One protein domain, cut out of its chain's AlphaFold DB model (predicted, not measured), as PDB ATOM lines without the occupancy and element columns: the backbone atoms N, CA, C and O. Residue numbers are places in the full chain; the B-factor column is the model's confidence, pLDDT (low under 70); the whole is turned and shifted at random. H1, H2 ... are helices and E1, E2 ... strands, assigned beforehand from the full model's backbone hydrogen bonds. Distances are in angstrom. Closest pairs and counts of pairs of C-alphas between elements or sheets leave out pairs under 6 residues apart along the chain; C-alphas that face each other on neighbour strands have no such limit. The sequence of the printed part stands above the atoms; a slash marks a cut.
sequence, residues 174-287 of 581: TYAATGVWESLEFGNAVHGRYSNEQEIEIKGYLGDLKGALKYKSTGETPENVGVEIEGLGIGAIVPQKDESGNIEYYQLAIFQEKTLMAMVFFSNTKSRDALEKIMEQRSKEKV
ATOM      1  N   THR A 174     347.544 366.435 331.145       95.50
ATOM      2  CA  THR A 174     348.073 366.894 332.431       95.50
ATOM      3  C   THR A 174     349.275 367.815 332.243       95.50
ATOM      4  O   THR A 174     350.229 367.506 331.531       95.50
ATOM      5  N   TYR A 175     349.245 368.941 332.944       96.38
ATOM      6  CA  TYR A 175     350.276 369.965 332.973       96.38
ATOM      7  C   TYR A 175     350.867 370.013 334.378       96.38
ATOM      8  O   TYR A 175     350.137 370.152 335.360       96.38
ATOM      9  N   ALA A 176     352.192 369.937 334.487       94.50
ATOM     10  CA  ALA A 176     352.874 370.138 335.760       94.50
ATOM     11  C   ALA A 176     352.636 371.571 336.252       94.50
ATOM     12  O   ALA A 176     352.648 372.500 335.442       94.50
ATOM     13  N   ALA A 177     352.454 371.750 337.562       91.44
ATOM     14  CA  ALA A 177     352.154 373.041 338.176       91.44
ATOM     15  C   ALA A 177     353.107 373.374 339.335       91.44
ATOM     16  O   ALA A 177     353.693 372.483 339.951       91.44
ATOM     17  N   THR A 178     353.267 374.666 339.636       86.88
ATOM     18  CA  THR A 178     354.043 375.158 340.787       86.88
ATOM     19  C   THR A 178     353.176 375.432 342.012       86.88
ATOM     20  O   THR A 178     351.984 375.720 341.904       86.88
ATOM     21  N   GLY A 179     353.816 375.500 343.183       78.56
ATOM     22  CA  GLY A 179     353.166 375.956 344.410       78.56
ATOM     23  C   GLY A 179     352.348 374.855 345.080       78.56
ATOM     24  O   GLY A 179     352.785 373.715 345.153       78.56
ATOM     25  N   VAL A 180     351.163 375.172 345.585       75.94
ATOM     26  CA  VAL A 180     350.298 374.192 346.283       75.94
ATOM     27  C   VAL A 180     349.521 373.255 345.361       75.94
ATOM     28  O   VAL A 180     348.828 372.356 345.834       75.94
ATOM     29  N   TRP A 181     349.635 373.470 344.055       82.75
ATOM     30  CA  TRP A 181     348.979 372.676 343.024       82.75
ATOM     31  C   TRP A 181     349.957 371.641 342.497       82.75
ATOM     32  O   TRP A 181     351.103 371.979 342.212       82.75
ATOM     33  N   GLU A 182     349.521 370.396 342.385       83.94
ATOM     34  CA  GLU A 182     350.296 369.291 341.826       83.94
ATOM     35  C   GLU A 182     350.300 369.372 340.297       83.94
ATOM     36  O   GLU A 182     351.362 369.354 339.666       83.94
ATOM     37  N   SER A 183     349.115 369.547 339.707       92.00
ATOM     38  CA  SER A 183     348.928 369.612 338.261       92.00
ATOM     39  C   SER A 183     347.659 370.359 337.868       92.00
ATOM     40  O   SER A 183     346.730 370.511 338.656       92.00
ATOM     41  N   LEU A 184     347.620 370.805 336.616       94.06
ATOM     42  CA  LEU A 184     346.407 371.259 335.944       94.06
ATOM     43  C   LEU A 184     346.053 370.240 334.861       94.06
ATOM     44  O   LEU A 184     346.915 369.863 334.071       94.06
ATOM     45  N   GLU A 185     344.807 369.801 334.808       95.00
ATOM     46  CA  GLU A 185     344.296 368.884 333.794       95.00
ATOM     47  C   GLU A 185     343.311 369.623 332.899       95.00
ATOM     48  O   GLU A 185     342.385 370.264 333.388       95.00
ATOM     49  N   PHE A 186     343.532 369.551 331.588       94.12
ATOM     50  CA  PHE A 186     342.640 370.128 330.588       94.12
ATOM     51  C   PHE A 186     341.871 369.005 329.906       94.12
ATOM     52  O   PHE A 186     342.473 368.090 329.335       94.12
ATOM     53  N   GLY A 187     340.547 369.080 330.004       89.38
ATOM     54  CA  GLY A 187     339.628 368.117 329.418       89.38
ATOM     55  C   GLY A 187     339.199 368.491 328.002       89.38
ATOM     56  O   GLY A 187     339.752 369.402 327.372       89.38
ATOM     57  N   ASN A 188     338.174 367.785 327.527       84.31
ATOM     58  CA  ASN A 188     337.623 367.961 326.190       84.31
ATOM     59  C   ASN A 188     337.027 369.363 326.011       84.31
ATOM     60  O   ASN A 188     336.407 369.921 326.921       84.31
ATOM     61  N   ALA A 189     337.160 369.910 324.803       86.12
ATOM     62  CA  ALA A 189     336.468 371.132 324.418       86.12
ATOM     63  C   ALA A 189     335.054 370.820 323.897       86.12
ATOM     64  O   ALA A 189     334.859 370.024 322.978       86.12
ATOM     65  N   VAL A 190     334.051 371.487 324.464       87.88
ATOM     66  CA  VAL A 190     332.674 371.511 323.973       87.88
ATOM     67  C   VAL A 190     332.512 372.694 323.024       87.88
ATOM     68  O   VAL A 190     332.704 373.856 323.395       87.88
ATOM     69  N   HIS A 191     332.122 372.406 321.785       86.56
ATOM     70  CA  HIS A 191     331.969 373.416 320.744       86.56
ATOM     71  C   HIS A 191     330.523 373.899 320.645       86.56
ATOM     72  O   HIS A 191     329.649 373.214 320.119       86.56
ATOM     73  N   GLY A 192     330.262 375.098 321.162       84.25
ATOM     74  CA  GLY A 192     328.951 375.733 321.091       84.25
ATOM     75  C   GLY A 192     328.821 376.704 319.920       84.25
ATOM     76  O   GLY A 192     329.801 377.172 319.346       84.25
ATOM     77  N   ARG A 193     327.577 377.086 319.609       81.31
ATOM     78  CA  ARG A 193     327.265 378.048 318.538       81.31
ATOM     79  C   ARG A 193     327.960 379.401 318.709       81.31
ATOM     80  O   ARG A 193     328.450 379.965 317.739       81.31
ATOM     81  N   TYR A 194     327.981 379.935 319.930       83.25
ATOM     82  CA  TYR A 194     328.515 381.277 320.226       83.25
ATOM     83  C   TYR A 194     329.828 381.256 321.012       83.25
ATOM     84  O   TYR A 194     330.553 382.252 321.053       83.25
ATOM     85  N   SER A 195     330.123 380.139 321.670       87.00
ATOM     86  CA  SER A 195     331.303 379.985 322.506       87.00
ATOM     87  C   SER A 195     331.719 378.529 322.582       87.00
ATOM     88  O   SER A 195     330.858 377.660 322.721       87.00
ATOM     89  N   ASN A 196     333.025 378.304 322.558       89.06
ATOM     90  CA  ASN A 196     333.636 377.060 322.986       89.06
ATOM     91  C   ASN A 196     333.851 377.103 324.501       89.06
ATOM     92  O   ASN A 196     334.060 378.177 325.080       89.06
ATOM     93  N   GLU A 197     333.804 375.935 325.120       91.50
ATOM     94  CA  GLU A 197     334.048 375.738 326.542       91.50
ATOM     95  C   GLU A 197     335.005 374.562 326.710       91.50
ATOM     96  O   GLU A 197     334.856 373.565 326.017       91.50
ATOM     97  N   GLN A 198     336.005 374.670 327.578       92.44
ATOM     98  CA  GLN A 198     336.922 373.566 327.865       92.44
ATOM     99  C   GLN A 198     337.071 373.417 329.377       92.44
ATOM    100  O   GLN A 198     337.275 374.401 330.092       92.44
ATOM    101  N   GLU A 199     336.939 372.183 329.850       92.94
ATOM    102  CA  GLU A 199     337.043 371.860 331.269       92.94
ATOM    103  C   GLU A 199     338.493 371.958 331.749       92.94
ATOM    104  O   GLU A 199     339.437 371.606 331.032       92.94
ATOM    105  N   ILE A 200     338.660 372.421 332.984       93.31
ATOM    106  CA  ILE A 200     339.936 372.441 333.692       93.31
ATOM    107  C   ILE A 200     339.745 371.904 335.110       93.31
ATOM    108  O   ILE A 200     338.831 372.312 335.826       93.31
ATOM    109  N   GLU A 201     340.644 371.026 335.534       92.75
ATOM    110  CA  GLU A 201     340.751 370.566 336.916       92.75
ATOM    111  C   GLU A 201     342.129 370.942 337.473       92.75
ATOM    112  O   GLU A 201     343.167 370.655 336.879       92.75
ATOM    113  N   ILE A 202     342.154 371.636 338.606       88.31
ATOM    114  CA  ILE A 202     343.370 372.024 339.316       88.31
ATOM    115  C   ILE A 202     343.526 371.059 340.482       88.31
ATOM    116  O   ILE A 202     342.796 371.160 341.468       88.31
ATOM    117  N   LYS A 203     344.485 370.142 340.374       87.69
ATOM    118  CA  LYS A 203     344.790 369.174 341.426       87.69
ATOM    119  C   LYS A 203     345.821 369.737 342.376       87.69
ATOM    120  O   LYS A 203     346.792 370.369 341.949       87.69
ATOM    121  N   GLY A 204     345.638 369.527 343.671       79.25
ATOM    122  CA  GLY A 204     346.561 370.076 344.652       79.25
ATOM    123  C   GLY A 204     346.368 369.575 346.068       79.25
ATOM    124  O   GLY A 204     345.362 368.972 346.428       79.25
ATOM    125  N   TYR A 205     347.334 369.928 346.913       69.50
ATOM    126  CA  TYR A 205     347.360 369.550 348.327       69.50
ATOM    127  C   TYR A 205     346.181 370.117 349.138       69.50
ATOM    128  O   TYR A 205     345.915 369.653 350.245       69.50
ATOM    129  N   LEU A 206     345.487 371.132 348.608       63.25
ATOM    130  CA  LEU A 206     344.312 371.765 349.218       63.25
ATOM    131  C   LEU A 206     342.982 371.167 348.725       63.25
ATOM    132  O   LEU A 206     341.921 371.691 349.065       63.25
ATOM    133  N   GLY A 207     343.041 370.084 347.950       71.88
ATOM    134  CA  GLY A 207     341.908 369.496 347.248       71.88
ATOM    135  C   GLY A 207     341.864 369.898 345.777       71.88
ATOM    136  O   GLY A 207     342.563 370.817 345.338       71.88
ATOM    137  N   ASP A 208     341.018 369.189 345.036       84.69
ATOM    138  CA  ASP A 208     340.854 369.379 343.600       84.69
ATOM    139  C   ASP A 208     339.770 370.424 343.330       84.69
ATOM    140  O   ASP A 208     338.689 370.397 343.926       84.69
ATOM    141  N   LEU A 209     340.065 371.357 342.428       84.56
ATOM    142  CA  LEU A 209     339.143 372.410 342.016       84.56
ATOM    143  C   LEU A 209     338.784 372.246 340.554       84.56
ATOM    144  O   LEU A 209     339.656 372.041 339.715       84.56
ATOM    145  N   LYS A 210     337.504 372.412 340.241       89.56
ATOM    146  CA  LYS A 210     337.008 372.355 338.869       89.56
ATOM    147  C   LYS A 210     336.739 373.746 338.338       89.56
ATOM    148  O   LYS A 210     336.469 374.686 339.085       89.56
ATOM    149  N   GLY A 211     336.823 373.876 337.031       89.69
ATOM    150  CA  GLY A 211     336.513 375.101 336.339       89.69
ATOM    151  C   GLY A 211     336.301 374.872 334.859       89.69
ATOM    152  O   GLY A 211     336.440 373.764 334.339       89.69
ATOM    153  N   ALA A 212     336.001 375.963 334.175       90.88
ATOM    154  CA  ALA A 212     335.883 375.978 332.732       90.88
ATOM    155  C   ALA A 212     336.462 377.274 332.171       90.88
ATOM    156  O   ALA A 212     336.335 378.358 332.752       90.88
ATOM    157  N   LEU A 213     337.103 377.163 331.014       91.94
ATOM    158  CA  LEU A 213     337.484 378.306 330.194       91.94
ATOM    159  C   LEU A 213     336.491 378.467 329.048       91.94
ATOM    160  O   LEU A 213     336.094 377.494 328.410       91.94
ATOM    161  N   LYS A 214     336.113 379.716 328.771       89.25
ATOM    162  CA  LYS A 214     335.117 380.056 327.751       89.25
ATOM    163  C   LYS A 214     335.674 381.070 326.767       89.25
ATOM    164  O   LYS A 214     336.149 382.135 327.157       89.25
ATOM    165  N   TYR A 215     335.585 380.756 325.480       89.19
ATOM    166  CA  TYR A 215     336.119 381.585 324.399       89.19
ATOM    167  C   TYR A 215     335.206 381.549 323.172       89.19
ATOM    168  O   TYR A 215     334.255 380.772 323.111       89.19
ATOM    169  N   LYS A 216     335.421 382.458 322.216       84.62
ATOM    170  CA  LYS A 216     334.560 382.573 321.029       84.62
ATOM    171  C   LYS A 216     334.615 381.296 320.185       84.62
ATOM    172  O   LYS A 216     335.667 380.678 320.067       84.62
ATOM    173  N   SER A 217     333.475 380.924 319.604       81.50
ATOM    174  CA  SER A 217     333.335 379.747 318.732       81.50
ATOM    175  C   SER A 217     333.881 379.952 317.315       81.50
ATOM    176  O   SER A 217     334.076 378.977 316.590       81.50
ATOM    177  N   THR A 218     334.115 381.203 316.918       72.69
ATOM    178  CA  THR A 218     334.608 381.603 315.595       72.69
ATOM    179  C   THR A 218     335.868 382.462 315.711       72.69
ATOM    180  O   THR A 218     336.060 383.183 316.696       72.69
ATOM    181  N   GLY A 219     336.712 382.408 314.676       71.06
ATOM    182  CA  GLY A 219     337.998 383.110 314.615       71.06
ATOM    183  C   GLY A 219     339.168 382.306 315.186       71.06
ATOM    184  O   GLY A 219     339.042 381.118 315.472       71.06
ATOM    185  N   GLU A 220     340.324 382.959 315.314       72.88
ATOM    186  CA  GLU A 220     341.504 382.356 315.940       72.88
ATOM    187  C   GLU A 220     341.281 382.158 317.444       72.88
ATOM    188  O   GLU A 220     340.694 383.010 318.123       72.88
ATOM    189  N   THR A 221     341.782 381.038 317.970       74.75
ATOM    190  CA  THR A 221     341.847 380.788 319.412       74.75
ATOM    191  C   THR A 221     342.565 381.960 320.086       74.75
ATOM    192  O   THR A 221     343.648 382.350 319.641       74.75
ATOM    193  N   PRO A 222     341.982 382.567 321.135       82.06
ATOM    194  CA  PRO A 222     342.595 383.727 321.762       82.06
ATOM    195  C   PRO A 222     343.941 383.349 322.385       82.06
ATOM    196  O   PRO A 222     344.123 382.232 322.845       82.06
ATOM    197  N   GLU A 223     344.876 384.295 322.460       84.69
ATOM    198  CA  GLU A 223     346.173 384.055 323.114       84.69
ATOM    199  C   GLU A 223     346.045 383.970 324.647       84.69
ATOM    200  O   GLU A 223     346.824 383.287 325.301       84.69
ATOM    201  N   ASN A 224     345.047 384.650 325.222       87.69
ATOM    202  CA  ASN A 224     344.747 384.640 326.653       87.69
ATOM    203  C   ASN A 224     343.276 384.293 326.862       87.69
ATOM    204  O   ASN A 224     342.423 384.777 326.115       87.69
ATOM    205  N   VAL A 225     342.962 383.539 327.914       89.94
ATOM    206  CA  VAL A 225     341.579 383.141 328.203       89.94
ATOM    207  C   VAL A 225     341.240 383.336 329.674       89.94
ATOM    208  O   VAL A 225     342.071 383.120 330.558       89.94
ATOM    209  N   GLY A 226     340.014 383.790 329.925       88.69
ATOM    210  CA  GLY A 226     339.443 383.804 331.265       88.69
ATOM    211  C   GLY A 226     339.025 382.395 331.670       88.69
ATOM    212  O   GLY A 226     338.499 381.644 330.850       88.69
ATOM    213  N   VAL A 227     339.245 382.056 332.931       89.25
ATOM    214  CA  VAL A 227     338.798 380.800 333.532       89.25
ATOM    215  C   VAL A 227     337.914 381.115 334.727       89.25
ATOM    216  O   VAL A 227     338.220 382.012 335.509       89.25
ATOM    217  N   GLU A 228     336.812 380.398 334.865       86.69
ATOM    218  CA  GLU A 228     335.998 380.416 336.075       86.69
ATOM    219  C   GLU A 228     336.321 379.154 336.874       86.69
ATOM    220  O   GLU A 228     336.204 378.050 336.350       86.69
ATOM    221  N   ILE A 229     336.806 379.327 338.104       84.94
ATOM    222  CA  ILE A 229     337.219 378.246 339.003       84.94
ATOM    223  C   ILE A 229     336.241 378.215 340.171       84.94
ATOM    224  O   ILE A 229     336.094 379.202 340.905       84.94
ATOM    225  N   GLU A 230     335.594 377.074 340.367       79.56
ATOM    226  CA  GLU A 230     334.661 376.862 341.464       79.56
ATOM    227  C   GLU A 230     335.349 377.128 342.812       79.56
ATOM    228  O   GLU A 230     336.472 376.698 343.071       79.56
ATOM    229  N   GLY A 231     334.696 377.911 343.671       70.31
ATOM    230  CA  GLY A 231     335.214 378.268 344.997       70.31
ATOM    231  C   GLY A 231     336.318 379.338 345.033       70.31
ATOM    232  O   GLY A 231     336.496 379.955 346.082       70.31
ATOM    233  N   LEU A 232     337.014 379.626 343.922       69.75
ATOM    234  CA  LEU A 232     338.078 380.647 343.862       69.75
ATOM    235  C   LEU A 232     337.734 381.886 343.026       69.75
ATOM    236  O   LEU A 232     338.355 382.935 343.212       69.75
ATOM    237  N   GLY A 233     336.742 381.794 342.140       74.69
ATOM    238  CA  GLY A 233     336.295 382.904 341.303       74.69
ATOM    239  C   GLY A 233     336.982 382.930 339.938       74.69
ATOM    240  O   GLY A 233     337.073 381.913 339.261       74.69
ATOM    241  N   ILE A 234     337.419 384.112 339.497       83.38
ATOM    242  CA  ILE A 234     337.852 384.339 338.110       83.38
ATOM    243  C   ILE A 234     339.377 384.294 338.022       83.38
ATOM    244  O   ILE A 234     340.075 384.997 338.750       83.38
ATOM    245  N   GLY A 235     339.904 383.528 337.075       86.25
ATOM    246  CA  GLY A 235     341.307 383.526 336.692       86.25
ATOM    247  C   GLY A 235     341.535 383.947 335.242       86.25
ATOM    248  O   GLY A 235     340.606 384.098 334.450       86.25
ATOM    249  N   ALA A 236     342.803 384.124 334.886       90.62
ATOM    250  CA  ALA A 236     343.244 384.327 333.514       90.62
ATOM    251  C   ALA A 236     344.487 383.484 333.229       90.62
ATOM    252  O   ALA A 236     345.444 383.513 334.007       90.62
ATOM    253  N   ILE A 237     344.473 382.769 332.106       92.88
ATOM    254  CA  ILE A 237     345.617 382.017 331.596       92.88
ATOM    255  C   ILE A 237     346.356 382.882 330.576       92.88
ATOM    256  O   ILE A 237     345.753 383.373 329.619       92.88
ATOM    257  N   VAL A 238     347.661 383.058 330.794       91.75
ATOM    258  CA  VAL A 238     348.543 383.904 329.980       91.75
ATOM    259  C   VAL A 238     349.797 383.116 329.579       91.75
ATOM    260  O   VAL A 238     350.559 382.715 330.468       91.75
ATOM    261  N   PRO A 239     350.078 382.911 328.279       92.31
ATOM    262  CA  PRO A 239     351.303 382.267 327.831       92.31
ATOM    263  C   PRO A 239     352.515 383.157 328.113       92.31
ATOM    264  O   PRO A 239     352.484 384.378 327.954       92.31
ATOM    265  N   GLN A 240     353.608 382.537 328.536       92.00
ATOM    266  CA  GLN A 240     354.906 383.174 328.695       92.00
ATOM    267  C   GLN A 240     355.821 382.653 327.598       92.00
ATOM    268  O   GLN A 240     356.075 381.454 327.515       92.00
ATOM    269  N   LYS A 241     356.272 383.566 326.737       89.62
ATOM    270  CA  LYS A 241     357.074 383.248 325.557       89.62
ATOM    271  C   LYS A 241     358.558 383.493 325.804       89.62
ATOM    272  O   LYS A 241     358.915 384.415 326.541       89.62
ATOM    273  N   ASP A 242     359.395 382.678 325.175       85.31
ATOM    274  CA  ASP A 242     360.838 382.892 325.100       85.31
ATOM    275  C   ASP A 242     361.194 384.037 324.123       85.31
ATOM    276  O   ASP A 242     360.324 384.664 323.512       85.31
ATOM    277  N   GLU A 243     362.489 384.327 323.967       84.31
ATOM    278  CA  GLU A 243     362.976 385.367 323.046       84.31
ATOM    279  C   GLU A 243     362.681 385.060 321.567       84.31
ATOM    280  O   GLU A 243     362.628 385.977 320.750       84.31
ATOM    281  N   SER A 244     362.456 383.786 321.228       86.94
ATOM    282  CA  SER A 244     362.086 383.333 319.881       86.94
ATOM    283  C   SER A 244     360.571 383.384 319.636       86.94
ATOM    284  O   SER A 244     360.119 383.109 318.528       86.94
ATOM    285  N   GLY A 245     359.779 383.752 320.650       85.25
ATOM    286  CA  GLY A 245     358.322 383.824 320.581       85.25
ATOM    287  C   GLY A 245     357.605 382.494 320.831       85.25
ATOM    288  O   GLY A 245     356.375 382.459 320.741       85.25
ATOM    289  N   ASN A 246     358.326 381.422 321.177       87.44
ATOM    290  CA  ASN A 246     357.729 380.127 321.496       87.44
ATOM    291  C   ASN A 246     357.181 380.131 322.918       87.44
ATOM    292  O   ASN A 246     357.782 380.711 323.822       87.44
ATOM    293  N   ILE A 247     356.050 379.460 323.135       88.44
ATOM    294  CA  ILE A 247     355.469 379.347 324.472       88.44
ATOM    295  C   ILE A 247     356.357 378.446 325.328       88.44
ATOM    296  O   ILE A 247     356.537 377.264 325.044       88.44
ATOM    297  N   GLU A 248     356.894 379.018 326.397       90.25
ATOM    298  CA  GLU A 248     357.790 378.349 327.329       90.25
ATOM    299  C   GLU A 248     357.000 377.673 328.468       90.25
ATOM    300  O   GLU A 248     357.323 376.567 328.902       90.25
ATOM    301  N   TYR A 249     355.962 378.354 328.962       93.75
ATOM    302  CA  TYR A 249     355.001 377.891 329.970       93.75
ATOM    303  C   TYR A 249     353.805 378.855 330.032       93.75
ATOM    304  O   TYR A 249     353.790 379.889 329.364       93.75
ATOM    305  N   TYR A 250     352.819 378.552 330.869       94.38
ATOM    306  CA  TYR A 250     351.638 379.379 331.091       94.38
ATOM    307  C   TYR A 250     351.570 379.874 332.533       94.38
ATOM    308  O   TYR A 250     352.058 379.228 333.462       94.38
ATOM    309  N   GLN A 251     350.946 381.031 332.725       92.94
ATOM    310  CA  GLN A 251     350.600 381.563 334.036       92.94
ATOM    311  C   GLN A 251     349.090 381.582 334.199       92.94
ATOM    312  O   GLN A 251     348.405 382.247 333.427       92.94
ATOM    313  N   LEU A 252     348.586 380.915 335.231       91.38
ATOM    314  CA  LEU A 252     347.228 381.092 335.723       91.38
ATOM    315  C   LEU A 252     347.255 382.123 336.856       91.38
ATOM    316  O   LEU A 252     347.782 381.867 337.939       91.38
ATOM    317  N   ALA A 253     346.706 383.303 336.593       88.38
ATOM    318  CA  ALA A 253     346.521 384.362 337.577       88.38
ATOM    319  C   ALA A 253     345.089 384.309 338.118       88.38
ATOM    320  O   ALA A 253     344.153 384.499 337.351       88.38
ATOM    321  N   ILE A 254     344.919 384.064 339.417       83.06
ATOM    322  CA  ILE A 254     343.608 383.962 340.076       83.06
ATOM    323  C   ILE A 254     343.284 385.291 340.752       83.06
ATOM    324  O   ILE A 254     344.118 385.844 341.476       83.06
ATOM    325  N   PHE A 255     342.075 385.801 340.531       77.00
ATOM    326  CA  PHE A 255     341.620 387.096 341.016       77.00
ATOM    327  C   PHE A 255     340.375 386.966 341.888       77.00
ATOM    328  O   PHE A 255     339.435 386.242 341.576       77.00
ATOM    329  N   GLN A 256     340.338 387.788 342.933       71.44
ATOM    330  CA  GLN A 256     339.112 388.108 343.649       71.44
ATOM    331  C   GLN A 256     338.819 389.589 343.419       71.44
ATOM    332  O   GLN A 256     339.629 390.459 343.753       71.44
ATOM    333  N   GLU A 257     337.685 389.869 342.776       70.69
ATOM    334  CA  GLU A 257     337.325 391.192 342.259       70.69
ATOM    335  C   GLU A 257     338.409 391.788 341.336       70.69
ATOM    336  O   GLU A 257     338.455 391.486 340.149       70.69
ATOM    337  N   LYS A 258     339.279 392.658 341.866       70.31
ATOM    338  CA  LYS A 258     340.373 393.323 341.133       70.31
ATOM    339  C   LYS A 258     341.756 393.011 341.701       70.31
ATOM    340  O   LYS A 258     342.749 393.586 341.254       70.31
ATOM    341  N   THR A 259     341.831 392.137 342.697       70.12
ATOM    342  CA  THR A 259     343.065 391.843 343.419       70.12
ATOM    343  C   THR A 259     343.605 390.502 342.955       70.12
ATOM    344  O   THR A 259     342.899 389.500 342.998       70.12
ATOM    345  N   LEU A 260     344.865 390.478 342.516       74.62
ATOM    346  CA  LEU A 260     345.571 389.228 342.242       74.62
ATOM    347  C   LEU A 260     345.763 388.465 343.557       74.62
ATOM    348  O   LEU A 260     346.416 388.988 344.468       74.62
ATOM    349  N   MET A 261     345.225 387.251 343.620       71.44
ATOM    350  CA  MET A 261     345.184 386.397 344.809       71.44
ATOM    351  C   MET A 261     346.196 385.266 344.755       71.44
ATOM    352  O   MET A 261     346.796 384.968 345.777       71.44
ATOM    353  N   ALA A 262     346.424 384.683 343.581       78.81
ATOM    354  CA  ALA A 262     347.397 383.616 343.396       78.81
ATOM    355  C   ALA A 262     347.948 383.623 341.971       78.81
ATOM    356  O   ALA A 262     347.310 384.129 341.046       78.81
ATOM    357  N   MET A 263     349.134 383.054 341.801       86.19
ATOM    358  CA  MET A 263     349.755 382.829 340.509       86.19
ATOM    359  C   MET A 263     350.303 381.410 340.457       86.19
ATOM    360  O   MET A 263     351.063 381.009 341.334       86.19
ATOM    361  N   VAL A 264     349.929 380.673 339.420       88.69
ATOM    362  CA  VAL A 264     350.356 379.292 339.194       88.69
ATOM    363  C   VAL A 264     351.075 379.234 337.859       88.69
ATOM    364  O   VAL A 264     350.549 379.709 336.855       88.69
ATOM    365  N   PHE A 265     352.291 378.701 337.846       92.44
ATOM    366  CA  PHE A 265     353.038 378.478 336.615       92.44
ATOM    367  C   PHE A 265     352.810 377.025 336.230       92.44
ATOM    368  O   PHE A 265     352.939 376.147 337.084       92.44
ATOM    369  N   PHE A 266     352.463 376.770 334.973       94.75
ATOM    370  CA  PHE A 266     352.182 375.415 334.520       94.75
ATOM    371  C   PHE A 266     352.634 375.160 333.084       94.75
ATOM    372  O   PHE A 266     352.725 376.081 332.268       94.75
ATOM    373  N   SER A 267     352.967 373.908 332.782       94.75
ATOM    374  CA  SER A 267     353.451 373.485 331.465       94.75
ATOM    375  C   SER A 267     353.292 371.976 331.271       94.75
ATOM    376  O   SER A 267     353.397 371.210 332.224       94.75
ATOM    377  N   ASN A 268     353.076 371.550 330.028       93.06
ATOM    378  CA  ASN A 268     353.103 370.146 329.611       93.06
ATOM    379  C   ASN A 268     354.476 369.716 329.058       93.06
ATOM    380  O   ASN A 268     354.666 368.551 328.726       93.06
ATOM    381  N   THR A 269     355.439 370.637 328.954       91.50
ATOM    382  CA  THR A 269     356.796 370.366 328.443       91.50
ATOM    383  C   THR A 269     357.892 370.583 329.481       91.50
ATOM    384  O   THR A 269     359.003 370.080 329.317       91.50
ATOM    385  N   LYS A 270     357.609 371.319 330.563       93.25
ATOM    386  CA  LYS A 270     358.545 371.535 331.673       93.25
ATOM    387  C   LYS A 270     358.136 370.734 332.896       93.25
ATOM    388  O   LYS A 270     356.963 370.676 333.246       93.25
ATOM    389  N   SER A 271     359.132 370.185 333.589       93.25
ATOM    390  CA  SER A 271     358.922 369.608 334.912       93.25
ATOM    391  C   SER A 271     358.569 370.692 335.930       93.25
ATOM    392  O   SER A 271     358.914 371.867 335.771       93.25
ATOM    393  N   ARG A 272     357.937 370.270 337.026       90.69
ATOM    394  CA  ARG A 272     357.659 371.120 338.182       90.69
ATOM    395  C   ARG A 272     358.909 371.848 338.684       90.69
ATOM    396  O   ARG A 272     358.887 373.070 338.787       90.69
ATOM    397  N   ASP A 273     360.011 371.132 338.907       90.31
ATOM    398  CA  ASP A 273     361.271 371.719 339.390       90.31
ATOM    399  C   ASP A 273     361.806 372.813 338.457       90.31
ATOM    400  O   ASP A 273     362.369 373.813 338.903       90.31
ATOM    401  N   ALA A 274     361.642 372.640 337.141       92.62
ATOM    402  CA  ALA A 274     362.037 373.655 336.172       92.62
ATOM    403  C   ALA A 274     361.152 374.905 336.288       92.62
ATOM    404  O   ALA A 274     361.667 376.021 336.247       92.62
ATOM    405  N   LEU A 275     359.840 374.734 336.474       90.94
ATOM    406  CA  LEU A 275     358.913 375.846 336.694       90.94
ATOM    407  C   LEU A 275     359.186 376.568 338.024       90.94
ATOM    408  O   LEU A 275     359.173 377.799 338.061       90.94
ATOM    409  N   GLU A 276     359.502 375.836 339.097       86.88
ATOM    410  CA  GLU A 276     359.882 376.419 340.391       86.88
ATOM    411  C   GLU A 276     361.173 377.244 340.273       86.88
ATOM    412  O   GLU A 276     361.217 378.386 340.731       86.88
ATOM    413  N   LYS A 277     362.185 376.753 339.542       88.06
ATOM    414  CA  LYS A 277     363.402 377.531 339.239       88.06
ATOM    415  C   LYS A 277     363.110 378.810 338.452       88.06
ATOM    416  O   LYS A 277     363.710 379.846 338.738       88.06
ATOM    417  N   ILE A 278     362.193 378.768 337.485       87.44
ATOM    418  CA  ILE A 278     361.776 379.962 336.729       87.44
ATOM    419  C   ILE A 278     361.099 380.974 337.662       87.44
ATOM    420  O   ILE A 278     361.379 382.175 337.596       87.44
ATOM    421  N   MET A 279     360.226 380.503 338.554       82.12
ATOM    422  CA  MET A 279     359.572 381.342 339.554       82.12
ATOM    423  C   MET A 279     360.598 382.006 340.489       82.12
ATOM    424  O   MET A 279     360.555 383.225 340.676       82.12
ATOM    425  N   GLU A 280     361.572 381.243 340.995       78.75
ATOM    426  CA  GLU A 280     362.682 381.757 341.808       78.75
ATOM    427  C   GLU A 280     363.551 382.770 341.052       78.75
ATOM    428  O   GLU A 280     363.934 383.807 341.601       78.75
ATOM    429  N   GLN A 281     363.868 382.510 339.783       81.81
ATOM    430  CA  GLN A 281     364.651 383.426 338.956       81.81
ATOM    431  C   GLN A 281     363.919 384.756 338.752       81.81
ATOM    432  O   GLN A 281     364.511 385.820 338.945       81.81
ATOM    433  N   ARG A 282     362.613 384.721 338.457       75.88
ATOM    434  CA  ARG A 282     361.788 385.937 338.356       75.88
ATOM    435  C   ARG A 282     361.768 386.723 339.665       75.88
ATOM    436  O   ARG A 282     361.719 387.956 339.645       75.88
ATOM    437  N   SER A 283     361.822 386.035 340.802       71.75
ATOM    438  CA  SER A 283     362.017 386.666 342.106       71.75
ATOM    439  C   SER A 283     363.369 387.340 342.262       71.75
ATOM    440  O   SER A 283     363.410 388.511 342.651       71.75
ATOM    441  N   LYS A 284     364.457 386.668 341.885       70.88
ATOM    442  CA  LYS A 284     365.808 387.248 341.907       70.88
ATOM    443  C   LYS A 284     365.907 388.498 341.032       70.88
ATOM    444  O   LYS A 284     366.412 389.518 341.489       70.88
ATOM    445  N   GLU A 285     365.326 388.488 339.835       71.69
ATOM    446  CA  GLU A 285     365.305 389.672 338.968       71.69
ATOM    447  C   GLU A 285     364.587 390.875 339.596       71.69
ATOM    448  O   GLU A 285     364.974 392.025 339.374       71.69
ATOM    449  N   LYS A 286     363.500 390.648 340.349       70.38
ATOM    450  CA  LYS A 286     362.819 391.743 341.055       70.38
ATOM    451  C   LYS A 286     363.698 392.318 342.157       70.38
ATOM    452  O   LYS A 286     363.765 393.536 342.281       70.38
ATOM    453  N   VAL A 287     364.376 391.458 342.913       69.44
ATOM    454  CA  VAL A 287     365.341 391.859 343.944       69.44
ATOM    455  C   VAL A 287     366.474 392.688 343.340       69.44
ATOM    456  O   VAL A 287     366.822 393.737 343.874       69.44
TER     457      VAL A 287
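AT A GLANCE: This is residues 174 to 287 of the 581 residues of an uncharacterized protein of Muricauda sp. ARW7G5W (UniProt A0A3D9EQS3). A closed barrel of eight antiparallel strands, E1 to E8 in chain order round the ring, has one helix, H1, packed on its outside near E8 and E1. The ring closes through a short seam of E8 and the four-residue E1, and the far end of H1, residues 280 to 287, sticks out from the body. The printed part has 114 residues, with eight named strands followed by one named helix; the class is mostly strand. It is compact, with a radius of gyration of the C-alphas of 14.5 A, and spans 47 by 36 by 29 A.

IN THESE COORDINATES: E1, residues 174 to 177, begins at C-alpha 174, (348.073, 366.894, 332.431). E2, residues 181 to 191, is the longest strand by residues and measures 28.0 A; E3, residues 195 to 204, measures 28.7 A. E4 holds residues 209 to 216, 23.8 A, and E5 residues 225 to 229, 12.6 A. E6, residues 233 to 241, measures 26.1 A; E7, residues 247 to 256, 26.7 A; E8, residues 259 to 267, 24.2 A, ending at C-alpha 267, (353.451, 373.485, 331.465). H1, residues 272 to 287, measures 22.9 A and ends at C-alpha 287, (365.341, 391.859, 343.944).

HOW THE PARTS SIT: E1 to E8 form a meander, each strand the antiparallel neighbour of the one before. The hairpin of E1 and E2 has N 175 and O 184 at 2.7 A; that of E2 and E3 has N 185 and O 201 at 2.8 A. E3 and E4 have N 200 and O 211 at 2.9 A, E4 and E5 have N 212 and O 228 at 3.0 A, and E5 and E6 have N 227 and O 235 at 2.9 A. E6 and E7 have N 238 and O 251 at 2.9 A, and E7 and E8 have N 252 and O 264 at 2.8 A. E8 and E1 close the ring at 124 degrees between their directions, with N 176 and O 267 at 2.9 A. H1 is on the barrel, outside it, at a height of 10.6 A over the sheet. It lies over E8, slantwise to the strands, at 37 degrees to E8 on the local plane; the closest C-alphas of the two are those of Phe 265 and Leu 275, 6.4 A apart. In H1 every O i to N i+4 pair is within hydrogen-bond range.

THE WHOLE: The C-alphas farthest apart, those of Arg 193 and Val 287, are 47.8 A apart. The printed part has no cut and no long link. Mean pLDDT of the printed part is 84.9; residues 205 to 206, 232 and 287 are under 70.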